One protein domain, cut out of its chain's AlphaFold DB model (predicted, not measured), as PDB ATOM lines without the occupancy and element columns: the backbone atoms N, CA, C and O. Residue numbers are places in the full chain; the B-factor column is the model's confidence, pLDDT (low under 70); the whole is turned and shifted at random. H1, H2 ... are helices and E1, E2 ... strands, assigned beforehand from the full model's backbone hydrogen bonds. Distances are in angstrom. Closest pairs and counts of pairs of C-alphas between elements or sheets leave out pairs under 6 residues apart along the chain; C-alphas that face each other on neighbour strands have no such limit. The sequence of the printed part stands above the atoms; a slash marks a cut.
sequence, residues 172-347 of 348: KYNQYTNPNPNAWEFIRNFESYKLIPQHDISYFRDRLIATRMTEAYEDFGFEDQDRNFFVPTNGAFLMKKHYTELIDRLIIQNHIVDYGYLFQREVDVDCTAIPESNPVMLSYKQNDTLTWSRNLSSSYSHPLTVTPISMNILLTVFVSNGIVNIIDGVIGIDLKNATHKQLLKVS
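This is residues 172 to 347 of the 348 residues of the protein "FAS1 domain-containing protein" of Glossina fuscipes fuscipes (UniProt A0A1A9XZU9). A strongly twisted sheet of five strands, curled like part of a barrel, makes the core, with small helices gathered near its E1 end. H1 lies over E5, H2, H3, H4 and H5 only graze the sheet, H6 lies beyond H5 clear of the sheet, and the tail of residues 172 to 177 sticks out. The printed part has 176 residues, under half of them in named elements, in the order H1 H2 H3 E1 H4 H5 E2 E3 E4 E5 H6. The mixed sheet has the order E1 E5 E4 E3 E2, and the class is mixed, helices and strands. The whole is compact, with a radius of gyration of the C-alphas of 16.3 A and spans of 58 by 40 by 35 A.

Past the free residues 172 to 177 you reach H1, residues 183 to 188. H1 touches H3, residues 215 to 218, closest at the C-alphas of Trp 184 and Tyr 217, 4.9 A apart. H2, residues 202 to 210, touches H5, residues 245 to 254, at a steep tilt of 66 degrees, opposite ways; the closest C-alphas, of Arg 207 and Asp 248, are 7.5 A apart. H2 also touches H4, residues 234 to 238, closest at the C-alphas of Tyr 203 and Asn 234, 5.6 A apart. Edge strand E1, residues 227 to 232, is parallel to E5, residues 322 to 327, with N 229 and O 323 at 2.8 A. H1 is over E5 at a height over the sheet of 9.4 A. Next come E2, residues 280 to 285, E3, residues 289 to 294, and E4, residues 309 to 319; E2 E3 E4 E5 form a meander, each strand the antiparallel neighbour of the one before. Look for N 283 and O 291 at 2.8 A, N 311 and O 290 at 2.8 A, and N 324 and O 317 at 2.8 A. E4 bends by 66 degrees at residue 314. H6, residues 340 to 345, is close to H5 but not clearly touching, with the C-alphas of Leu 246 and Leu 343 closest at 7.3 A. In H1, H2, H4, H5 and H6 every O i to N i+4 pair is within hydrogen-bond range; H3 is too short for such a pair.

Find C-alpha 183 at (-65.682, 20.195, 1.497), where H1 begins. H2 runs 12.2 A, E1 16.1 A, H5 14.6 A, E2 16.1 A and E3 16.4 A. E4 runs 26.4 A from (-85.147, 5.821, -2.419) at C-alpha 309, and E5 runs 16.1 A. H6 ends at C-alpha 345, (-77.378, 24.708, -19.220).

The C-alphas of Lys 172 and Ser 301 are the two farthest apart, at 59.8 A. The printed part has no cut. The links H1 to H2, H5 to E2, E3 to E4 and E5 to H6 are long. Mean pLDDT of the printed part is 71.2, with 81 residues under 70, among them residues 266 to 288, 293 to 308 and 333 to 347.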
ATOM      1  N   LYS A 172     -43.925  23.289   8.677       45.22
ATOM      2  CA  LYS A 172     -43.297  24.167   9.688       45.22
ATOM      3  C   LYS A 172     -44.102  24.314  10.987       45.22
ATOM      4  O   LYS A 172     -43.545  24.741  11.993       45.22
ATOM      5  N   TYR A 173     -45.397  23.992  10.962       45.62
ATOM      6  CA  TYR A 173     -46.260  24.008  12.143       45.62
ATOM      7  C   TYR A 173     -46.366  22.640  12.822       45.62
ATOM      8  O   TYR A 173     -47.013  22.567  13.858       45.62
ATOM      9  N   ASN A 174     -45.729  21.595  12.266       40.88
ATOM     10  CA  ASN A 174     -45.574  20.214  12.752       40.88
ATOM     11  C   ASN A 174     -46.817  19.478  13.305       40.88
ATOM     12  O   ASN A 174     -46.705  18.298  13.620       40.88
ATOM     13  N   GLN A 175     -47.977  20.121  13.459       42.78
ATOM     14  CA  GLN A 175     -49.084  19.610  14.280       42.78
ATOM     15  C   GLN A 175     -50.481  20.084  13.841       42.78
ATOM     16  O   GLN A 175     -51.466  19.622  14.408       42.78
ATOM     17  N   TYR A 176     -50.607  20.950  12.829       41.00
ATOM     18  CA  TYR A 176     -51.907  21.489  12.418       41.00
ATOM     19  C   TYR A 176     -52.020  21.512  10.894       41.00
ATOM     20  O   TYR A 176     -51.526  22.421  10.224       41.00
ATOM     21  N   THR A 177     -52.690  20.499  10.344       52.34
ATOM     22  CA  THR A 177     -53.419  20.646   9.081       52.34
ATOM     23  C   THR A 177     -54.408  21.798   9.192       52.34
ATOM     24  O   THR A 177     -54.780  22.123  10.316       52.34
ATOM     25  N   ASN A 178     -54.874  22.372   8.071       63.59
ATOM     26  CA  ASN A 178     -56.031  23.273   8.086       63.59
ATOM     27  C   ASN A 178     -57.130  22.644   8.971       63.59
ATOM     28  O   ASN A 178     -57.698  21.630   8.561       63.59
ATOM     29  N   PRO A 179     -57.380  23.172  10.187       69.94
ATOM     30  CA  PRO A 179     -58.275  22.510  11.125       69.94
ATOM     31  C   PRO A 179     -59.729  22.604  10.657       69.94
ATOM     32  O   PRO A 179     -60.575  21.857  11.132       69.94
ATOM     33  N   ASN A 180     -59.999  23.479   9.685       79.12
ATOM     34  CA  ASN A 180     -61.307  23.701   9.095       79.12
ATOM     35  C   ASN A 180     -61.184  23.589   7.566       79.12
ATOM     36  O   ASN A 180     -61.189  24.615   6.881       79.12
ATOM     37  N   PRO A 181     -60.993  22.377   7.012       85.88
ATOM     38  CA  PRO A 181     -60.989  22.205   5.565       85.88
ATOM     39  C   PRO A 181     -62.360  22.577   4.996       85.88
ATOM     40  O   PRO A 181     -63.372  22.371   5.667       85.88
ATOM     41  N   ASN A 182     -62.410  23.083   3.764       89.56
ATOM     42  CA  ASN A 182     -63.668  23.109   3.008       89.56
ATOM     43  C   ASN A 182     -64.025  21.694   2.501       89.56
ATOM     44  O   ASN A 182     -63.227  20.758   2.621       89.56
ATOM     45  N   ALA A 183     -65.221  21.511   1.936       92.62
ATOM     46  CA  ALA A 183     -65.682  20.195   1.497       92.62
ATOM     47  C   ALA A 183     -64.752  19.547   0.459       92.62
ATOM     48  O   ALA A 183     -64.469  18.352   0.557       92.62
ATOM     49  N   TRP A 184     -64.225  20.308  -0.503       93.19
ATOM     50  CA  TRP A 184     -63.269  19.774  -1.470       93.19
ATOM     51  C   TRP A 184     -61.922  19.409  -0.839       93.19
ATOM     52  O   TRP A 184     -61.394  18.333  -1.115       93.19
ATOM     53  N   GLU A 185     -61.366  20.254   0.027       88.12
ATOM     54  CA  GLU A 185     -60.121  19.969   0.744       88.12
ATOM     55  C   GLU A 185     -60.239  18.701   1.591       88.12
ATOM     56  O   GLU A 185     -59.294  17.908   1.637       88.12
ATOM     57  N   PHE A 186     -61.400  18.500   2.215       89.88
ATOM     58  CA  PHE A 186     -61.734  17.284   2.938       89.88
ATOM     59  C   PHE A 186     -61.779  16.067   2.002       89.88
ATOM     60  O   PHE A 186     -61.058  15.098   2.229       89.88
ATOM     61  N   ILE A 187     -62.560  16.125   0.914       91.19
ATOM     62  CA  ILE A 187     -62.715  15.019  -0.049       91.19
ATOM     63  C   ILE A 187     -61.382  14.653  -0.711       91.19
ATOM     64  O   ILE A 187     -61.054  13.477  -0.858       91.19
ATOM     65  N   ARG A 188     -60.589  15.654  -1.108       88.44
ATOM     66  CA  ARG A 188     -59.287  15.457  -1.757       88.44
ATOM     67  C   ARG A 188     -58.305  14.711  -0.854       88.44
ATOM     68  O   ARG A 188     -57.508  13.930  -1.364       88.44
ATOM     69  N   ASN A 189     -58.360  14.966   0.452       84.19
ATOM     70  CA  ASN A 189     -57.436  14.423   1.447       84.19
ATOM     71  C   ASN A 189     -58.061  13.316   2.309       84.19
ATOM     72  O   ASN A 189     -57.527  12.997   3.369       84.19
ATOM     73  N   PHE A 190     -59.193  12.754   1.889       85.50
ATOM     74  CA  PHE A 190     -60.019  11.874   2.711       85.50
ATOM     75  C   PHE A 190     -59.235  10.700   3.320       85.50
ATOM     76  O   PHE A 190     -59.306  10.449   4.522       85.50
ATOM     77  N   GLU A 191     -58.402  10.031   2.520       80.69
ATOM     78  CA  GLU A 191     -57.591   8.884   2.945       80.69
ATOM     79  C   GLU A 191     -56.458   9.262   3.908       80.69
ATOM     80  O   GLU A 191     -55.903   8.402   4.605       80.69
ATOM     81  N   SER A 192     -56.116  10.546   3.963       78.88
ATOM     82  CA  SER A 192     -55.076  11.081   4.825       78.88
ATOM     83  C   SER A 192     -55.586  11.364   6.239       78.88
ATOM     84  O   SER A 192     -54.760  11.598   7.110       78.88
ATOM     85  N   TYR A 193     -56.892  11.318   6.528       77.56
ATOM     86  CA  TYR A 193     -57.409  11.516   7.891       77.56
ATOM     87  C   TYR A 193     -57.311  10.238   8.743       77.56
ATOM     88  O   TYR A 193     -57.577   9.130   8.280       77.56
ATOM     89  N   LYS A 194     -56.917  10.379  10.019       69.25
ATOM     90  CA  LYS A 194     -56.673   9.243  10.936       69.25
ATOM     91  C   LYS A 194     -57.940   8.462  11.301       69.25
ATOM     92  O   LYS A 194     -57.865   7.253  11.482       69.25
ATOM     93  N   LEU A 195     -59.077   9.147  11.406       63.03
ATOM     94  CA  LEU A 195     -60.302   8.627  12.030       63.03
ATOM     95  C   LEU A 195     -61.374   8.177  11.021       63.03
ATOM     96  O   LEU A 195     -62.439   7.721  11.408       63.03
ATOM     97  N   ILE A 196     -61.086   8.271   9.718       65.25
ATOM     98  CA  ILE A 196     -62.072   8.117   8.638       65.25
ATOM     99  C   ILE A 196     -61.907   6.841   7.744       65.25
ATOM    100  O   ILE A 196     -62.570   6.734   6.713       65.25
ATOM    101  N   PRO A 197     -61.087   5.804   8.051       58.75
ATOM    102  CA  PRO A 197     -60.713   4.796   7.044       58.75
ATOM    103  C   PRO A 197     -61.744   3.684   6.727       58.75
ATOM    104  O   PRO A 197     -61.351   2.662   6.170       58.75
ATOM    105  N   GLN A 198     -63.037   3.812   7.044       69.75
ATOM    106  CA  GLN A 198     -63.998   2.713   6.805       69.75
ATOM    107  C   GLN A 198     -64.682   2.735   5.428       69.75
ATOM    108  O   GLN A 198     -65.286   1.739   5.023       69.75
ATOM    109  N   HIS A 199     -64.579   3.838   4.687       83.00
ATOM    110  CA  HIS A 199     -65.257   4.013   3.403       83.00
ATOM    111  C   HIS A 199     -64.270   4.474   2.333       83.00
ATOM    112  O   HIS A 199     -63.306   5.163   2.629       83.00
ATOM    113  N   ASP A 200     -64.497   4.086   1.084       87.50
ATOM    114  CA  ASP A 200     -63.703   4.539  -0.056       87.50
ATOM    115  C   ASP A 200     -64.571   5.479  -0.891       87.50
ATOM    116  O   ASP A 200     -65.687   5.110  -1.261       87.50
ATOM    117  N   ILE A 201     -64.076   6.689  -1.147       90.94
ATOM    118  CA  ILE A 201     -64.749   7.722  -1.950       90.94
ATOM    119  C   ILE A 201     -63.907   8.159  -3.158       90.94
ATOM    120  O   ILE A 201     -64.247   9.131  -3.839       90.94
ATOM    121  N   SER A 202     -62.790   7.470  -3.417       89.69
ATOM    122  CA  SER A 202     -61.812   7.837  -4.447       89.69
ATOM    123  C   SER A 202     -62.445   7.976  -5.828       89.69
ATOM    124  O   SER A 202     -62.124   8.904  -6.567       89.69
ATOM    125  N   TYR A 203     -63.414   7.122  -6.151       89.06
ATOM    126  CA  TYR A 203     -64.103   7.163  -7.429       89.06
ATOM    127  C   TYR A 203     -64.937   8.440  -7.574       89.06
ATOM    128  O   TYR A 203     -64.869   9.105  -8.605       89.06
ATOM    129  N   PHE A 204     -65.682   8.843  -6.540       90.88
ATOM    130  CA  PHE A 204     -66.430  10.102  -6.573       90.88
ATOM    131  C   PHE A 204     -65.497  11.316  -6.663       90.88
ATOM    132  O   PHE A 204     -65.737  12.209  -7.478       90.88
ATOM    133  N   ARG A 205     -64.390  11.316  -5.904       91.75
ATOM    134  CA  ARG A 205     -63.342  12.347  -5.997       91.75
ATOM    135  C   ARG A 205     -62.821  12.484  -7.429       91.75
ATOM    136  O   ARG A 205     -62.765  13.592  -7.959       91.75
ATOM    137  N   ASP A 206     -62.490  11.375  -8.080       90.00
ATOM    138  CA  ASP A 206     -61.968  11.386  -9.449       90.00
ATOM    139  C   ASP A 206     -63.014  11.901 -10.451       90.00
ATOM    140  O   ASP A 206     -62.676  12.587 -11.420       90.00
ATOM    141  N   ARG A 207     -64.305  11.644 -10.204       89.06
ATOM    142  CA  ARG A 207     -65.396  12.198 -11.020       89.06
ATOM    143  C   ARG A 207     -65.605  13.693 -10.792       89.06
ATOM    144  O   ARG A 207     -65.892  14.387 -11.767       89.06
ATOM    145  N   LEU A 208     -65.393  14.221  -9.584       90.62
ATOM    146  CA  LEU A 208     -65.390  15.674  -9.350       90.62
ATOM    147  C   LEU A 208     -64.322  16.369 -10.204       90.62
ATOM    148  O   LEU A 208     -64.615  17.377 -10.846       90.62
ATOM    149  N   ILE A 209     -63.119  15.789 -10.275       88.38
ATOM    150  CA  ILE A 209     -62.019  16.295 -11.110       88.38
ATOM    151  C   ILE A 209     -62.386  16.192 -12.594       88.38
ATOM    152  O   ILE A 209     -62.326  17.183 -13.322       88.38
ATOM    153  N   ALA A 210     -62.805  15.006 -13.044       88.06
ATOM    154  CA  ALA A 210     -63.102  14.749 -14.451       88.06
ATOM    155  C   ALA A 210     -64.250  15.619 -14.991       88.06
ATOM    156  O   ALA A 210     -64.231  15.972 -16.163       88.06
ATOM    157  N   THR A 211     -65.222  15.976 -14.147       86.56
ATOM    158  CA  THR A 211     -66.377  16.820 -14.511       86.56
ATOM    159  C   THR A 211     -66.181  18.307 -14.194       86.56
ATOM    160  O   THR A 211     -67.105  19.096 -14.402       86.56
ATOM    161  N   ARG A 212     -64.996  18.697 -13.697       88.44
ATOM    162  CA  ARG A 212     -64.647  20.075 -13.294       88.44
ATOM    163  C   ARG A 212     -65.633  20.674 -12.285       88.44
ATOM    164  O   ARG A 212     -66.042  21.823 -12.400       88.44
ATOM    165  N   MET A 213     -66.037  19.869 -11.306       88.81
ATOM    166  CA  MET A 213     -66.991  20.239 -10.253       88.81
ATOM    167  C   MET A 213     -66.317  20.500  -8.899       88.81
ATOM    168  O   MET A 213     -67.011  20.647  -7.897       88.81
ATOM    169  N   THR A 214     -64.985  20.560  -8.852       89.94
ATOM    170  CA  THR A 214     -64.224  20.799  -7.616       89.94
ATOM    171  C   THR A 214     -64.535  22.165  -7.003       89.94
ATOM    172  O   THR A 214     -64.775  22.230  -5.805       89.94
ATOM    173  N   GLU A 215     -64.642  23.219  -7.822       88.00
ATOM    174  CA  GLU A 215     -64.971  24.586  -7.370       88.00
ATOM    175  C   GLU A 215     -66.319  24.627  -6.631       88.00
ATOM    176  O   GLU A 215     -66.437  25.206  -5.557       88.00
ATOM    177  N   ALA A 216     -67.319  23.881  -7.114       87.75
ATOM    178  CA  ALA A 216     -68.623  23.798  -6.457       87.75
ATOM    179  C   ALA A 216     -68.569  23.175  -5.044       87.75
ATOM    180  O   ALA A 216     -69.524  23.334  -4.288       87.75
ATOM    181  N   TYR A 217     -67.496  22.457  -4.697       91.62
ATOM    182  CA  TYR A 217     -67.240  21.906  -3.361       91.62
ATOM    183  C   TYR A 217     -66.239  22.751  -2.549       91.62
ATOM    184  O   TYR A 217     -66.089  22.532  -1.346       91.62
ATOM    185  N   GLU A 218     -65.565  23.721  -3.163       88.75
ATOM    186  CA  GLU A 218     -64.748  24.722  -2.462       88.75
ATOM    187  C   GLU A 218     -65.604  25.907  -1.997       88.75
ATOM    188  O   GLU A 218     -65.403  26.421  -0.895       88.75
ATOM    189  N   ASP A 219     -66.587  26.295  -2.811       86.06
ATOM    190  CA  ASP A 219     -67.389  27.497  -2.612       86.06
ATOM    191  C   ASP A 219     -68.500  27.336  -1.564       86.06
ATOM    192  O   ASP A 219     -69.014  26.243  -1.291       86.06
ATOM    193  N   PHE A 220     -68.902  28.472  -0.997       78.75
ATOM    194  CA  PHE A 220     -70.143  28.606  -0.237       78.75
ATOM    195  C   PHE A 220     -71.356  28.667  -1.178       78.75
ATOM    196  O   PHE A 220     -71.231  28.857  -2.389       78.75
ATOM    197  N   GLY A 221     -72.550  28.478  -0.621       69.00
ATOM    198  CA  GLY A 221     -73.809  28.644  -1.339       69.00
ATOM    199  C   GLY A 221     -74.140  30.116  -1.604       69.00
ATOM    200  O   GLY A 221     -73.369  31.029  -1.301       69.00
ATOM    201  N   PHE A 222     -75.331  30.362  -2.151       67.00
ATOM    202  CA  PHE A 222     -75.852  31.718  -2.341       67.00
ATOM    203  C   PHE A 222     -75.843  32.509  -1.017       67.00
ATOM    204  O   PHE A 222     -76.188  31.961   0.024       67.00
ATOM    205  N   GLU A 223     -75.450  33.788  -1.053       69.50
ATOM    206  CA  GLU A 223     -75.287  34.651   0.140       69.50
ATOM    207  C   GLU A 223     -74.288  34.134   1.200       69.50
ATOM    208  O   GLU A 223     -74.429  34.433   2.391       69.50
ATOM    209  N   ASP A 224     -73.261  33.397   0.765       72.38
ATOM    210  CA  ASP A 224     -72.239  32.776   1.622       72.38
ATOM    211  C   ASP A 224     -72.829  31.761   2.619       72.38
ATOM    212  O   ASP A 224     -72.350  31.619   3.746       72.38
ATOM    213  N   GLN A 225     -73.915  31.083   2.237       75.75
ATOM    214  CA  GLN A 225     -74.556  30.082   3.087       75.75
ATOM    215  C   GLN A 225     -73.764  28.773   3.112       75.75
ATOM    216  O   GLN A 225     -73.218  28.330   2.098       75.75
ATOM    217  N   ASP A 226     -73.736  28.133   4.280       83.69
ATOM    218  CA  ASP A 226     -73.202  26.783   4.416       83.69
ATOM    219  C   ASP A 226     -74.067  25.778   3.634       83.69
ATOM    220  O   ASP A 226     -75.292  25.907   3.561       83.69
ATOM    221  N   ARG A 227     -73.422  24.774   3.031       86.00
ATOM    222  CA  ARG A 227     -74.062  23.790   2.144       86.00
ATOM    223  C   ARG A 227     -74.007  22.387   2.740       86.00
ATOM    224  O   ARG A 227     -73.168  22.080   3.581       86.00
ATOM    225  N   ASN A 228     -74.862  21.497   2.251       86.88
ATOM    226  CA  ASN A 228     -74.782  20.068   2.533       86.88
ATOM    227  C   ASN A 228     -74.259  19.347   1.295       86.88
ATOM    228  O   ASN A 228     -74.828  19.470   0.209       86.88
ATOM    229  N   PHE A 229     -73.198  18.576   1.479       91.94
ATOM    230  CA  PHE A 229     -72.529  17.802   0.447       91.94
ATOM    231  C   PHE A 229     -72.736  16.317   0.729       91.94
ATOM    232  O   PHE A 229     -72.306  15.812   1.761       91.94
ATOM    233  N   PHE A 230     -73.385  15.600  -0.180       91.31
ATOM    234  CA  PHE A 230     -73.628  14.166  -0.059       91.31
ATOM    235  C   PHE A 230     -72.607  13.405  -0.902       91.31
ATOM    236  O   PHE A 230     -72.666  13.407  -2.124       91.31
ATOM    237  N   VAL A 231     -71.643  12.754  -0.266       92.94
ATOM    238  CA  VAL A 231     -70.530  12.096  -0.956       92.94
ATOM    239  C   VAL A 231     -70.773  10.587  -0.980       92.94
ATOM    240  O   VAL A 231     -70.698   9.933   0.062       92.94
ATOM    241  N   PRO A 232     -71.084   9.999  -2.143       91.62
ATOM    242  CA  PRO A 232     -71.322   8.572  -2.248       91.62
ATOM    243  C   PRO A 232     -70.025   7.776  -2.126       91.62
ATOM    244  O   PRO A 232     -68.985   8.152  -2.668       91.62
ATOM    245  N   THR A 233     -70.106   6.628  -1.457       91.31
ATOM    246  CA  THR A 233     -69.018   5.642  -1.475       91.31
ATOM    247  C   THR A 233     -68.815   5.059  -2.874       91.31
ATOM    248  O   THR A 233     -69.724   5.039  -3.708       91.31
ATOM    249  N   ASN A 234     -67.633   4.498  -3.124       88.38
ATOM    250  CA  ASN A 234     -67.309   3.778  -4.352       88.38
ATOM    251  C   ASN A 234     -68.332   2.676  -4.645       88.38
ATOM    252  O   ASN A 234     -68.812   2.575  -5.772       88.38
ATOM    253  N   GLY A 235     -68.724   1.899  -3.629       82.50
ATOM    254  CA  GLY A 235     -69.747   0.860  -3.769       82.50
ATOM    255  C   GLY A 235     -71.095   1.410  -4.243       82.50
ATOM    256  O   GLY A 235     -71.750   0.791  -5.079       82.50
ATOM    257  N   ALA A 236     -71.484   2.598  -3.781       82.44
ATOM    258  CA  ALA A 236     -72.721   3.250  -4.195       82.44
ATOM    259  C   ALA A 236     -72.627   3.834  -5.616       82.44
ATOM    260  O   ALA A 236     -73.516   3.624  -6.448       82.44
ATOM    261  N   PHE A 237     -71.542   4.557  -5.906       79.88
ATOM    262  CA  PHE A 237     -71.402   5.337  -7.137       79.88
ATOM    263  C   PHE A 237     -71.039   4.477  -8.357       79.88
ATOM    264  O   PHE A 237     -71.570   4.698  -9.445       79.88
ATOM    265  N   LEU A 238     -70.200   3.448  -8.179       71.88
ATOM    266  CA  LEU A 238     -69.745   2.551  -9.253       71.88
ATOM    267  C   LEU A 238     -70.875   1.661  -9.803       71.88
ATOM    268  O   LEU A 238     -70.879   1.305 -10.980       71.88
ATOM    269  N   MET A 239     -71.864   1.312  -8.972       60.12
ATOM    270  CA  MET A 239     -72.965   0.406  -9.340       60.12
ATOM    271  C   MET A 239     -73.946   1.007 -10.361       60.12
ATOM    272  O   MET A 239     -74.838   0.314 -10.864       60.12
ATOM    273  N   LYS A 240     -73.811   2.292 -10.706       59.16
ATOM    274  CA  LYS A 240     -74.581   2.923 -11.781       59.16
ATOM    275  C   LYS A 240     -73.802   2.812 -13.091       59.16
ATOM    276  O   LYS A 240     -72.672   3.268 -13.189       59.16
ATOM    277  N   LYS A 241     -74.433   2.223 -14.119       54.62
ATOM    278  CA  LYS A 241     -73.898   2.192 -15.493       54.62
ATOM    279  C   LYS A 241     -73.482   3.610 -15.889       54.62
ATOM    280  O   LYS A 241     -74.342   4.485 -15.951       54.62
ATOM    281  N   HIS A 242     -72.184   3.809 -16.106       53.75
ATOM    282  CA  HIS A 242     -71.608   5.123 -16.361       53.75
ATOM    283  C   HIS A 242     -72.289   5.796 -17.542       53.75
ATOM    284  O   HIS A 242     -72.470   5.206 -18.611       53.75
ATOM    285  N   TYR A 243     -72.656   7.045 -17.321       56.81
ATOM    286  CA  TYR A 243     -73.190   7.905 -18.347       56.81
ATOM    287  C   TYR A 243     -72.079   8.829 -18.869       56.81
ATOM    288  O   TYR A 243     -70.945   8.809 -18.395       56.81
ATOM    289  N   THR A 244     -72.378   9.617 -19.897       62.91
ATOM    290  CA  THR A 244     -71.450  10.635 -20.408       62.91
ATOM    291  C   THR A 244     -71.069  11.636 -19.304       62.91
ATOM    292  O   THR A 244     -71.829  11.837 -18.361       62.91
ATOM    293  N   GLU A 245     -69.919  12.308 -19.431       67.00
ATOM    294  CA  GLU A 245     -69.428  13.334 -18.482       67.00
ATOM    295  C   GLU A 245     -70.510  14.346 -18.056       67.00
ATOM    296  O   GLU A 245     -70.619  14.699 -16.885       67.00
ATOM    297  N   LEU A 246     -71.375  14.742 -18.994       64.00
ATOM    298  CA  LEU A 246     -72.504  15.645 -18.766       64.00
ATOM    299  C   LEU A 246     -73.526  15.109 -17.751       64.00
ATOM    300  O   LEU A 246     -74.062  15.865 -16.941       64.00
ATOM    301  N   ILE A 247     -73.827  13.814 -17.805       69.38
ATOM    302  CA  ILE A 247     -74.780  13.184 -16.889       69.38
ATOM    303  C   ILE A 247     -74.159  13.053 -15.500       69.38
ATOM    304  O   ILE A 247     -74.841  13.303 -14.511       69.38
ATOM    305  N   ASP A 248     -72.867  12.750 -15.422       76.62
ATOM    306  CA  ASP A 248     -72.173  12.704 -14.138       76.62
ATOM    307  C   ASP A 248     -72.103  14.089 -13.490       76.62
ATOM    308  O   ASP A 248     -72.355  14.201 -12.293       76.62
ATOM    309  N   ARG A 249     -71.891  15.161 -14.269       79.00
ATOM    310  CA  ARG A 249     -71.966  16.547 -13.774       79.00
ATOM    311  C   ARG A 249     -73.343  16.865 -13.175       79.00
ATOM    312  O   ARG A 249     -73.421  17.439 -12.092       79.00
ATOM    313  N   LEU A 250     -74.427  16.447 -13.835       76.31
ATOM    314  CA  LEU A 250     -75.799  16.607 -13.328       76.31
ATOM    315  C   LEU A 250     -76.064  15.789 -12.057       76.31
ATOM    316  O   LEU A 250     -76.708  16.276 -11.133       76.31
ATOM    317  N   ILE A 251     -75.571  14.550 -12.002       79.38
ATOM    318  CA  ILE A 251     -75.676  13.714 -10.804       79.38
ATOM    319  C   ILE A 251     -74.919  14.378  -9.653       79.38
ATOM    320  O   ILE A 251     -75.485  14.538  -8.581       79.38
ATOM    321  N   ILE A 252     -73.683  14.831  -9.866       86.19
ATOM    322  CA  ILE A 252     -72.871  15.514  -8.848       86.19
ATOM    323  C   ILE A 252     -73.572  16.773  -8.320       86.19
ATOM    324  O   ILE A 252     -73.562  17.005  -7.116       86.19
ATOM    325  N   GLN A 253     -74.225  17.561  -9.180       82.56
ATOM    326  CA  GLN A 253     -74.987  18.739  -8.745       82.56
ATOM    327  C   GLN A 253     -76.130  18.391  -7.783       82.56
ATOM    328  O   GLN A 253     -76.358  19.129  -6.832       82.56
ATOM    329  N   ASN A 254     -76.814  17.258  -7.974       81.69
ATOM    330  CA  ASN A 254     -77.858  16.810  -7.044       81.69
ATOM    331  C   ASN A 254     -77.329  16.442  -5.652       81.69
ATOM    332  O   ASN A 254     -78.112  16.335  -4.711       81.69
ATOM    333  N   HIS A 255     -76.027  16.191  -5.533       86.62
ATOM    334  CA  HIS A 255     -75.382  15.867  -4.268       86.62
ATOM    335  C   HIS A 255     -74.995  17.118  -3.472       86.62
ATOM    336  O   HIS A 255     -74.398  16.991  -2.407       86.62
ATOM    337  N   ILE A 256     -75.343  18.314  -3.955       86.88
ATOM    338  CA  ILE A 256     -75.130  19.565  -3.236       86.88
ATOM    339  C   ILE A 256     -76.474  20.220  -2.933       86.88
ATOM    340  O   ILE A 256     -77.334  20.350  -3.804       86.88
ATOM    341  N   VAL A 257     -76.653  20.625  -1.680       79.94
ATOM    342  CA  VAL A 257     -77.903  21.186  -1.175       79.94
ATOM    343  C   VAL A 257     -77.627  22.454  -0.379       79.94
ATOM    344  O   VAL A 257     -76.985  22.413   0.667       79.94
ATOM    345  N   ASP A 258     -78.175  23.569  -0.850       72.69
ATOM    346  CA  ASP A 258     -77.857  24.917  -0.355       72.69
ATOM    347  C   ASP A 258     -78.681  25.350   0.869       72.69
ATOM    348  O   ASP A 258     -78.582  26.493   1.301       72.69
ATOM    349  N   TYR A 259     -79.531  24.475   1.418       68.38
ATOM    350  CA  TYR A 259     -80.461  24.847   2.482       68.38
ATOM    351  C   TYR A 259     -80.465  23.878   3.663       68.38
ATOM    352  O   TYR A 259     -80.562  22.661   3.493       68.38
ATOM    353  N   GLY A 260     -80.473  24.462   4.864       69.25
ATOM    354  CA  GLY A 260     -80.558  23.762   6.142       69.25
ATOM    355  C   GLY A 260     -79.257  23.068   6.541       69.25
ATOM    356  O   GLY A 260     -78.304  23.017   5.775       69.25
ATOM    357  N   TYR A 261     -79.234  22.514   7.750       75.62
ATOM    358  CA  TYR A 261     -78.199  21.578   8.181       75.62
ATOM    359  C   TYR A 261     -78.806  20.179   8.228       75.62
ATOM    360  O   TYR A 261     -79.712  19.906   9.020       75.62
ATOM    361  N   LEU A 262     -78.341  19.315   7.333       77.12
ATOM    362  CA  LEU A 262     -78.835  17.960   7.132       77.12
ATOM    363  C   LEU A 262     -77.774  16.984   7.629       77.12
ATOM    364  O   LEU A 262     -76.839  16.650   6.909       77.12
ATOM    365  N   PHE A 263     -77.918  16.545   8.873       77.75
ATOM    366  CA  PHE A 263     -77.051  15.552   9.498       77.75
ATOM    367  C   PHE A 263     -77.832  14.691  10.491       77.75
ATOM    368  O   PHE A 263     -78.986  15.003  10.821       77.75
ATOM    369  N   GLN A 264     -77.179  13.622  10.950       72.56
ATOM    370  CA  GLN A 264     -77.740  12.644  11.871       72.56
ATOM    371  C   GLN A 264     -78.152  13.263  13.211       72.56
ATOM    372  O   GLN A 264     -77.334  13.871  13.897       72.56
ATOM    373  N   ARG A 265     -79.433  13.112  13.575       72.94
ATOM    374  CA  ARG A 265     -80.053  13.658  14.797       72.94
ATOM    375  C   ARG A 265     -81.080  12.677  15.366       72.94
ATOM    376  O   ARG A 265     -81.660  11.900  14.611       72.94
ATOM    377  N   GLU A 266     -81.330  12.741  16.673       62.22
ATOM    378  CA  GLU A 266     -82.302  11.863  17.354       62.22
ATOM    379  C   GLU A 266     -83.772  12.267  17.112       62.22
ATOM    380  O   GLU A 266     -84.685  11.451  17.265       62.22
ATOM    381  N   VAL A 267     -84.014  13.517  16.699       56.38
ATOM    382  CA  VAL A 267     -85.360  14.081  16.508       56.38
ATOM    383  C   VAL A 267     -85.812  13.988  15.048       56.38
ATOM    384  O   VAL A 267     -85.089  14.404  14.141       56.38
ATOM    385  N   ASP A 268     -87.046  13.516  14.833       52.53
ATOM    386  CA  ASP A 268     -87.715  13.491  13.526       52.53
ATOM    387  C   ASP A 268     -87.923  14.912  12.990       52.53
ATOM    388  O   ASP A 268     -88.740  15.687  13.500       52.53
ATOM    389  N   VAL A 269     -87.204  15.253  11.921       52.41
ATOM    390  CA  VAL A 269     -87.467  16.466  11.150       52.41
ATOM    391  C   VAL A 269     -87.489  16.113   9.670       52.41
ATOM    392  O   VAL A 269     -86.463  15.789   9.070       52.41
ATOM    393  N   ASP A 270     -88.664  16.247   9.056       50.50
ATOM    394  CA  ASP A 270     -88.800  16.230   7.603       50.50
ATOM    395  C   ASP A 270     -88.194  17.515   7.019       50.50
ATOM    396  O   ASP A 270     -88.848  18.553   6.896       50.50
ATOM    397  N   CYS A 271     -86.909  17.467   6.672       50.12
ATOM    398  CA  CYS A 271     -86.226  18.576   6.015       50.12
ATOM    399  C   CYS A 271     -86.303  18.444   4.492       50.12
ATOM    400  O   CYS A 271     -85.437  17.825   3.883       50.12
ATOM    401  N   THR A 272     -87.288  19.086   3.859       50.09
ATOM    402  CA  THR A 272     -87.313  19.197   2.393       50.09
ATOM    403  C   THR A 272     -86.356  20.295   1.938       50.09
ATOM    404  O   THR A 272     -86.622  21.475   2.152       50.09
ATOM    405  N   ALA A 273     -85.263  19.922   1.281       51.69
ATOM    406  CA  ALA A 273     -84.464  20.860   0.501       51.69
ATOM    407  C   ALA A 273     -84.796  20.726  -0.991       51.69
ATOM    408  O   ALA A 273     -85.325  19.701  -1.403       51.69
ATOM    409  N   ILE A 274     -84.557  21.766  -1.792       53.09
ATOM    410  CA  ILE A 274     -84.839  21.776  -3.233       53.09
ATOM    411  C   ILE A 274     -83.649  22.451  -3.935       53.09
ATOM    412  O   ILE A 274     -83.562  23.677  -3.891       53.09
ATOM    413  N   PRO A 275     -82.730  21.708  -4.578       51.44
ATOM    414  CA  PRO A 275     -81.692  22.311  -5.414       51.44
ATOM    415  C   PRO A 275     -82.314  23.072  -6.597       51.44
ATOM    416  O   PRO A 275     -83.206  22.549  -7.271       51.44
ATOM    417  N   GLU A 276     -81.821  24.278  -6.900       48.69
ATOM    418  CA  GLU A 276     -82.360  25.135  -7.975       48.69
ATOM    419  C   GLU A 276     -82.305  24.485  -9.371       48.69
ATOM    420  O   GLU A 276     -83.127  24.777 -10.244       48.69
ATOM    421  N   SER A 277     -81.341  23.591  -9.610       49.03
ATOM    422  CA  SER A 277     -81.158  22.915 -10.899       49.03
ATOM    423  C   SER A 277     -82.031  21.665 -11.056       49.03
ATOM    424  O   SER A 277     -82.361  21.283 -12.189       49.03
ATOM    425  N   ASN A 278     -82.433  21.038  -9.941       57.84
ATOM    426  CA  ASN A 278     -83.202  19.802  -9.924       57.84
ATOM    427  C   ASN A 278     -83.862  19.552  -8.547       57.84
ATOM    428  O   ASN A 278     -83.154  19.217  -7.598       57.84
ATOM    429  N   PRO A 279     -85.200  19.644  -8.418       57.38
ATOM    430  CA  PRO A 279     -85.877  19.547  -7.128       57.38
ATOM    431  C   PRO A 279     -85.860  18.108  -6.584       57.38
ATOM    432  O   PRO A 279     -86.737  17.291  -6.883       57.38
ATOM    433  N   VAL A 280     -84.844  17.793  -5.785       58.62
ATOM    434  CA  VAL A 280     -84.736  16.568  -4.990       58.62
ATOM    435  C   VAL A 280     -85.268  16.860  -3.597       58.62
ATOM    436  O   VAL A 280     -84.638  17.604  -2.867       58.62
ATOM    437  N   MET A 281     -86.389  16.254  -3.218       63.19
ATOM    438  CA  MET A 281     -86.872  16.270  -1.841       63.19
ATOM    439  C   MET A 281     -86.071  15.269  -1.017       63.19
ATOM    440  O   MET A 281     -86.112  14.069  -1.293       63.19
ATOM    441  N   LEU A 282     -85.385  15.760   0.006       66.94
ATOM    442  CA  LEU A 282     -84.773  14.934   1.037       66.94
ATOM    443  C   LEU A 282     -85.731  14.828   2.234       66.94
ATOM    444  O   LEU A 282     -86.499  15.743   2.506       66.94
ATOM    445  N   SER A 283     -85.739  13.685   2.907       67.00
ATOM    446  CA  SER A 283     -86.409  13.454   4.189       67.00
ATOM    447  C   SER A 283     -85.477  12.594   5.029       67.00
ATOM    448  O   SER A 283     -84.850  11.662   4.520       67.00
ATOM    449  N   TYR A 284     -85.343  12.947   6.300       65.62
ATOM    450  CA  TYR A 284     -84.464  12.275   7.242       65.62
ATOM    451  C   TYR A 284     -85.324  11.539   8.268       65.62
ATOM    452  O   TYR A 284     -86.209  12.147   8.866       65.62
ATOM    453  N   LYS A 285     -85.085  10.237   8.451       63.41
ATOM    454  CA  LYS A 285     -85.820   9.402   9.415       63.41
ATOM    455  C   LYS A 285     -84.901   8.940  10.544       63.41
ATOM    456  O   LYS A 285     -83.715   8.718  10.295       63.41
ATOM    457  N   GLN A 286     -85.457   8.722  11.744       57.12
ATOM    458  CA  GLN A 286     -84.794   7.962  12.816       57.12
ATOM    459  C   GLN A 286     -84.187   6.671  12.228       57.12
ATOM    460  O   GLN A 286     -84.898   5.935  11.542       57.12
ATOM    461  N   ASN A 287     -82.892   6.424  12.472       62.62
ATOM    462  CA  ASN A 287     -82.024   5.368  11.896       62.62
ATOM    463  C   ASN A 287     -81.176   5.779  10.678       62.62
ATOM    464  O   ASN A 287     -80.957   4.968   9.780       62.62
ATOM    465  N   ASP A 288     -80.712   7.027  10.624       66.25
ATOM    466  CA  ASP A 288     -79.671   7.486   9.680       66.25
ATOM    467  C   ASP A 288     -80.060   7.355   8.212       66.25
ATOM    468  O   ASP A 288     -79.236   7.450   7.300       66.25
ATOM    469  N   THR A 289     -81.356   7.162   7.986       70.38
ATOM    470  CA  THR A 289     -81.905   6.875   6.681       70.38
ATOM    471  C   THR A 289     -82.258   8.197   6.025       70.38
ATOM    472  O   THR A 289     -83.296   8.808   6.300       70.38
ATOM    473  N   LEU A 290     -81.402   8.618   5.104       74.25
ATOM    474  CA  LEU A 290     -81.713   9.653   4.143       74.25
ATOM    475  C   LEU A 290     -82.623   9.056   3.072       74.25
ATOM    476  O   LEU A 290     -82.244   8.181   2.296       74.25
ATOM    477  N   THR A 291     -83.851   9.538   3.012       71.50
ATOM    478  CA  THR A 291     -84.764   9.220   1.923       71.50
ATOM    479  C   THR A 291     -84.765  10.376   0.945       71.50
ATOM    480  O   THR A 291     -84.980  11.518   1.338       71.50
ATOM    481  N   TRP A 292     -84.570  10.094  -0.338       70.50
ATOM    482  CA  TRP A 292     -84.749  11.099  -1.374       70.50
ATOM    483  C   TRP A 292     -85.857  10.702  -2.335       70.50
ATOM    484  O   TRP A 292     -86.054   9.534  -2.674       70.50
ATOM    485  N   SER A 293     -86.601  11.701  -2.780       66.06
ATOM    486  CA  SER A 293     -87.603  11.570  -3.827       66.06
ATOM    487  C   SER A 293     -87.530  12.790  -4.734       66.06
ATOM    488  O   SER A 293     -86.982  13.828  -4.373       66.06
ATOM    489  N   ARG A 294     -88.054  12.673  -5.949       62.50
ATOM    490  CA  ARG A 294     -88.150  13.809  -6.866       62.50
ATOM    491  C   ARG A 294     -89.589  14.282  -6.907       62.50
ATOM    492  O   ARG A 294     -90.491  13.453  -7.035       62.50
ATOM    493  N   ASN A 295     -89.785  15.596  -6.878       57.56
ATOM    494  CA  ASN A 295     -91.063  16.170  -7.259       57.56
ATOM    495  C   ASN A 295     -91.073  16.356  -8.783       57.56
ATOM    496  O   ASN A 295     -90.344  17.191  -9.317       57.56
ATOM    497  N   LEU A 296     -91.857  15.541  -9.491       52.56
ATOM    498  CA  LEU A 296     -92.010  15.648 -10.948       52.56
ATOM    499  C   LEU A 296     -93.058  16.687 -11.365       52.56
ATOM    500  O   LEU A 296     -93.240  16.919 -12.560       52.56
ATOM    501  N   SER A 297     -93.761  17.309 -10.416       45.69
ATOM    502  CA  SER A 297     -94.793  18.283 -10.742       45.69
ATOM    503  C   SER A 297     -94.234  19.693 -10.837       45.69
ATOM    504  O   SER A 297     -93.637  20.214  -9.898       45.69
ATOM    505  N   SER A 298     -94.502  20.351 -11.962       41.53
ATOM    506  CA  SER A 298     -94.353  21.800 -12.102       41.53
ATOM    507  C   SER A 298     -95.475  22.581 -11.401       41.53
ATOM    508  O   SER A 298     -95.449  23.810 -11.420       41.53
ATOM    509  N   SER A 299     -96.480  21.905 -10.825       35.59
ATOM    510  CA  SER A 299     -97.556  22.535 -10.060       35.59
ATOM    511  C   SER A 299     -97.404  22.240  -8.565       35.59
ATOM    512  O   SER A 299     -97.385  21.090  -8.126       35.59
ATOM    513  N   TYR A 300     -97.362  23.304  -7.759       41.72
ATOM    514  CA  TYR A 300     -97.366  23.229  -6.291       41.72
ATOM    515  C   TYR A 300     -98.594  22.493  -5.724       41.72
ATOM    516  O   TYR A 300     -98.589  22.082  -4.570       41.72
ATOM    517  N   SER A 301     -99.648  22.322  -6.526       35.38
ATOM    518  CA  SER A 301    -100.915  21.723  -6.111       35.38
ATOM    519  C   SER A 301    -100.936  20.192  -6.117       35.38
ATOM    520  O   SER A 301    -101.719  19.621  -5.365       35.38
ATOM    521  N   HIS A 302    -100.102  19.517  -6.920       35.16
ATOM    522  CA  HIS A 302    -100.130  18.052  -7.046       35.16
ATOM    523  C   HIS A 302     -98.727  17.481  -7.300       35.16
ATOM    524  O   HIS A 302     -98.386  17.214  -8.453       35.16
ATOM    525  N   PRO A 303     -97.886  17.306  -6.266       44.00
ATOM    526  CA  PRO A 303     -96.577  16.682  -6.427       44.00
ATOM    527  C   PRO A 303     -96.729  15.206  -6.820       44.00
ATOM    528  O   PRO A 303     -97.260  14.401  -6.061       44.00
ATOM    529  N   LEU A 304     -96.252  14.837  -8.011       43.28
ATOM    530  CA  LEU A 304     -96.018  13.440  -8.375       43.28
ATOM    531  C   LEU A 304     -94.659  13.043  -7.796       43.28
ATOM    532  O   LEU A 304     -93.614  13.323  -8.389       43.28
ATOM    533  N   THR A 305     -94.675  12.446  -6.610       49.03
ATOM    534  CA  THR A 305     -93.486  11.894  -5.959       49.03
ATOM    535  C   THR A 305     -93.155  10.534  -6.565       49.03
ATOM    536  O   THR A 305     -93.969   9.611  -6.571       49.03
ATOM    537  N   VAL A 306     -91.940  10.403  -7.103       59.47
ATOM    538  CA  VAL A 306     -91.372   9.090  -7.452       59.47
ATOM    539  C   VAL A 306     -91.204   8.275  -6.168       59.47
ATOM    540  O   VAL A 306     -90.972   8.860  -5.109       59.47
ATOM    541  N   THR A 307     -91.299   6.940  -6.264       61.44
ATOM    542  CA  THR A 307     -91.001   6.018  -5.159       61.44
ATOM    543  C   THR A 307     -89.732   6.470  -4.430       61.44
ATOM    544  O   THR A 307     -88.678   6.551  -5.069       61.44
ATOM    545  N   PRO A 308     -89.824   6.800  -3.132       67.38
ATOM    546  CA  PRO A 308     -88.681   7.289  -2.384       67.38
ATOM    547  C   PRO A 308     -87.574   6.236  -2.334       67.38
ATOM    548  O   PRO A 308     -87.846   5.050  -2.144       67.38
ATOM    549  N   ILE A 309     -86.330   6.672  -2.514       74.31
ATOM    550  CA  ILE A 309     -85.147   5.821  -2.419       74.31
ATOM    551  C   ILE A 309     -84.462   6.142  -1.097       74.31
ATOM    552  O   ILE A 309     -84.095   7.289  -0.842       74.31
ATOM    553  N   SER A 310     -84.300   5.121  -0.265       79.94
ATOM    554  CA  SER A 310     -83.605   5.218   1.014       79.94
ATOM    555  C   SER A 310     -82.125   4.883   0.855       79.94
ATOM    556  O   SER A 310     -81.761   4.000   0.078       79.94
ATOM    557  N   MET A 311     -81.294   5.603   1.594       84.69
ATOM    558  CA  MET A 311     -79.862   5.382   1.751       84.69
ATOM    559  C   MET A 311     -79.454   5.761   3.173       84.69
ATOM    560  O   MET A 311     -80.172   6.508   3.833       84.69
ATOM    561  N   ASN A 312     -78.310   5.280   3.634       85.75
ATOM    562  CA  ASN A 312     -77.785   5.573   4.958       85.75
ATOM    563  C   ASN A 312     -76.691   6.636   4.890       85.75
ATOM    564  O   ASN A 312     -75.854   6.631   3.980       85.75
ATOM    565  N   ILE A 313     -76.684   7.524   5.882       86.44
ATOM    566  CA  ILE A 313     -75.531   8.368   6.187       86.44
ATOM    567  C   ILE A 313     -74.566   7.533   7.022       86.44
ATOM    568  O   ILE A 313     -74.911   7.050   8.092       86.44
ATOM    569  N   LEU A 314     -73.359   7.347   6.503       87.12
ATOM    570  CA  LEU A 314     -72.319   6.533   7.125       87.12
ATOM    571  C   LEU A 314     -71.388   7.369   8.008       87.12
ATOM    572  O   LEU A 314     -70.828   6.871   8.979       87.12
ATOM    573  N   LEU A 315     -71.195   8.637   7.641       87.31
ATOM    574  CA  LEU A 315     -70.341   9.578   8.355       87.31
ATOM    575  C   LEU A 315     -70.789  11.009   8.061       87.31
ATOM    576  O   LEU A 315     -71.002  11.357   6.901       87.31
ATOM    577  N   THR A 316     -70.843  11.850   9.088       87.94
ATOM    578  CA  THR A 316     -71.040  13.298   8.959       87.94
ATOM    579  C   THR A 316     -69.782  14.020   9.424       87.94
ATOM    580  O   THR A 316     -69.268  13.747  10.506       87.94
ATOM    581  N   VAL A 317     -69.315  14.980   8.627       88.19
ATOM    582  CA  VAL A 317     -68.179  15.847   8.945       88.19
ATOM    583  C   VAL A 317     -68.565  17.304   8.728       88.19
ATOM    584  O   VAL A 317     -69.058  17.672   7.665       88.19
ATOM    585  N   PHE A 318     -68.302  18.143   9.726       88.50
ATOM    586  CA  PHE A 318     -68.449  19.592   9.614       88.50
ATOM    587  C   PHE A 318     -67.184  20.182   8.979       88.50
ATOM    588  O   PHE A 318     -66.065  19.864   9.382       88.50
ATOM    589  N   VAL A 319     -67.374  21.018   7.962       89.00
ATOM    590  CA  VAL A 319     -66.327  21.647   7.146       89.00
ATOM    591  C   VAL A 319     -66.553  23.157   7.088       89.00
ATOM    592  O   VAL A 319     -67.622  23.663   7.424       89.00
ATOM    593  N   SER A 320     -65.556  23.921   6.642       87.12
ATOM    594  CA  SER A 320     -65.617  25.386   6.696       87.12
ATOM    595  C   SER A 320     -66.740  26.006   5.861       87.12
ATOM    596  O   SER A 320     -67.114  27.138   6.154       87.12
ATOM    597  N   ASN A 321     -67.252  25.311   4.842       88.44
ATOM    598  CA  ASN A 321     -68.363  25.734   3.978       88.44
ATOM    599  C   ASN A 321     -69.639  24.888   4.152       88.44
ATOM    600  O   ASN A 321     -70.509  24.899   3.278       88.44
ATOM    601  N   GLY A 322     -69.759  24.149   5.262       89.50
ATOM    602  CA  GLY A 322     -70.979  23.438   5.638       89.50
ATOM    603  C   GLY A 322     -70.745  22.024   6.157       89.50
ATOM    604  O   GLY A 322     -69.957  21.824   7.076       89.50
ATOM    605  N   ILE A 323     -71.463  21.040   5.619       89.44
ATOM    606  CA  ILE A 323     -71.447  19.656   6.112       89.44
ATOM    607  C   ILE A 323     -71.220  18.680   4.962       89.44
ATOM    608  O   ILE A 323     -71.909  18.737   3.947       89.44
ATOM    609  N   VAL A 324     -70.305  17.732   5.152       92.31
ATOM    610  CA  VAL A 324     -70.108  16.574   4.277       92.31
ATOM    611  C   VAL A 324     -70.726  15.335   4.919       92.31
ATOM    612  O   VAL A 324     -70.338  14.937   6.013       92.31
ATOM    613  N   ASN A 325     -71.659  14.694   4.223       91.12
ATOM    614  CA  ASN A 325     -72.260  13.421   4.598       91.12
ATOM    615  C   ASN A 325     -71.790  12.329   3.634       91.12
ATOM    616  O   ASN A 325     -72.124  12.375   2.450       91.12
ATOM    617  N   ILE A 326     -71.050  11.335   4.121       91.94
ATOM    618  CA  ILE A 326     -70.727  10.130   3.350       91.94
ATOM    619  C   ILE A 326     -71.958   9.222   3.327       91.94
ATOM    620  O   ILE A 326     -72.514   8.931   4.382       91.94
ATOM    621  N   ILE A 327     -72.380   8.771   2.145       90.50
ATOM    622  CA  ILE A 327     -73.615   7.992   1.955       90.50
ATOM    623  C   ILE A 327     -73.374   6.677   1.197       90.50
ATOM    624  O   ILE A 327     -72.501   6.585   0.329       90.50
ATOM    625  N   ASP A 328     -74.183   5.654   1.480       88.50
ATOM    626  CA  ASP A 328     -74.179   4.364   0.758       88.50
ATOM    627  C   ASP A 328     -75.106   4.329  -0.476       88.50
ATOM    628  O   ASP A 328     -75.290   3.284  -1.104       88.50
ATOM    629  N   GLY A 329     -75.665   5.480  -0.855       86.06
ATOM    630  CA  GLY A 329     -76.565   5.637  -1.994       86.06
ATOM    631  C   GLY A 329     -76.097   6.685  -2.997       86.06
ATOM    632  O   GLY A 329     -75.034   7.278  -2.863       86.06
ATOM    633  N   VAL A 330     -76.910   6.914  -4.031       84.19
ATOM    634  CA  VAL A 330     -76.680   7.957  -5.043       84.19
ATOM    635  C   VAL A 330     -77.966   8.738  -5.256       84.19
ATOM    636  O   VAL A 330     -79.018   8.149  -5.527       84.19
ATOM    637  N   ILE A 331     -77.864  10.065  -5.212       81.62
ATOM    638  CA  ILE A 331     -78.944  10.978  -5.579       81.62
ATOM    639  C   ILE A 331     -78.943  11.136  -7.105       81.62
ATOM    640  O   ILE A 331     -78.244  11.963  -7.691       81.62
ATOM    641  N   GLY A 332     -79.683  10.257  -7.778       74.75
ATOM    642  CA  GLY A 332     -79.673  10.133  -9.236       74.75
ATOM    643  C   GLY A 332     -80.495  11.190  -9.980       74.75
ATOM    644  O   GLY A 332     -81.204  12.005  -9.394       74.75
ATOM    645  N   ILE A 333     -80.446  11.123 -11.313       68.88
ATOM    646  CA  ILE A 333     -81.322  11.880 -12.218       68.88
ATOM    647  C   ILE A 333     -82.233  10.927 -12.999       68.88
ATOM    648  O   ILE A 333     -81.828   9.815 -13.342       68.88
ATOM    649  N   ASP A 334     -83.455  11.360 -13.320       61.66
ATOM    650  CA  ASP A 334     -84.292  10.641 -14.287       61.66
ATOM    651  C   ASP A 334     -83.944  11.100 -15.705       61.66
ATOM    652  O   ASP A 334     -84.327  12.189 -16.141       61.66
ATOM    653  N   LEU A 335     -83.215  10.245 -16.420       55.41
ATOM    654  CA  LEU A 335     -82.785  10.483 -17.795       55.41
ATOM    655  C   LEU A 335     -83.923  10.433 -18.812       55.41
ATOM    656  O   LEU A 335     -83.766  10.981 -19.899       55.41
ATOM    657  N   LYS A 336     -85.065   9.811 -18.488       52.03
ATOM    658  CA  LYS A 336     -86.212   9.773 -19.408       52.03
ATOM    659  C   LYS A 336     -86.898  11.135 -19.522       52.03
ATOM    660  O   LYS A 336     -87.475  11.429 -20.562       52.03
ATOM    661  N   ASN A 337     -86.790  11.966 -18.482       47.19
ATOM    662  CA  ASN A 337     -87.429  13.280 -18.384       47.19
ATOM    663  C   ASN A 337     -86.435  14.451 -18.290       47.19
ATOM    664  O   ASN A 337     -86.856  15.598 -18.124       47.19
ATOM    665  N   ALA A 338     -85.124  14.200 -18.384       50.44
ATOM    666  CA  ALA A 338     -84.123  15.258 -18.461       50.44
ATOM    667  C   ALA A 338     -84.348  16.064 -19.752       50.44
ATOM    668  O   ALA A 338     -84.041  15.620 -20.858       50.44
ATOM    669  N   THR A 339     -84.958  17.243 -19.628       51.12
ATOM    670  CA  THR A 339     -85.277  18.078 -20.791       51.12
ATOM    671  C   THR A 339     -83.994  18.566 -21.464       51.12
ATOM    672  O   THR A 339     -83.006  18.885 -20.806       51.12
ATOM    673  N   HIS A 340     -84.026  18.710 -22.792       45.16
ATOM    674  CA  HIS A 340     -82.911  19.220 -23.606       45.16
ATOM    675  C   HIS A 340     -82.325  20.549 -23.063       45.16
ATOM    676  O   HIS A 340     -81.132  20.801 -23.174       45.16
ATOM    677  N   LYS A 341     -83.138  21.376 -22.379       45.62
ATOM    678  CA  LYS A 341     -82.709  22.605 -21.683       45.62
ATOM    679  C   LYS A 341     -81.812  22.374 -20.456       45.62
ATOM    680  O   LYS A 341     -80.933  23.197 -20.219       45.62
ATOM    681  N   GLN A 342     -82.024  21.309 -19.678       51.19
ATOM    682  CA  GLN A 342     -81.162  20.966 -18.534       51.19
ATOM    683  C   GLN A 342     -79.785  20.501 -19.016       51.19
ATOM    684  O   GLN A 342     -78.771  20.935 -18.483       51.19
ATOM    685  N   LEU A 343     -79.749  19.717 -20.096       51.19
ATOM    686  CA  LEU A 343     -78.506  19.280 -20.734       51.19
ATOM    687  C   LEU A 343     -77.719  20.458 -21.350       51.19
ATOM    688  O   LEU A 343     -76.496  20.480 -21.267       51.19
ATOM    689  N   LEU A 344     -78.406  21.474 -21.895       46.03
ATOM    690  CA  LEU A 344     -77.786  22.669 -22.498       46.03
ATOM    691  C   LEU A 344     -77.297  23.730 -21.492       46.03
ATOM    692  O   LEU A 344     -76.421  24.527 -21.825       46.03
ATOM    693  N   LYS A 345     -77.861  23.792 -20.275       49.78
ATOM    694  CA  LYS A 345     -77.378  24.708 -19.220       49.78
ATOM    695  C   LYS A 345     -76.053  24.246 -18.606       49.78
ATOM    696  O   LYS A 345     -75.294  25.084 -18.145       49.78
ATOM    697  N   VAL A 346     -75.791  22.939 -18.624       44.72
ATOM    698  CA  VAL A 346     -74.608  22.300 -18.018       44.72
ATOM    699  C   VAL A 346     -73.470  22.098 -19.033       44.72
ATOM    700  O   VAL A 346     -72.368  21.718 -18.664       44.72
ATOM    701  N   SER A 347     -73.693  22.386 -20.318       41.38
ATOM    702  CA  SER A 347     -72.637  22.423 -21.344       41.38
ATOM    703  C   SER A 347     -71.936  23.786 -21.467       41.38
ATOM    704  O   SER A 347     -71.103  23.961 -22.354       41.38
TER     705      SER A 347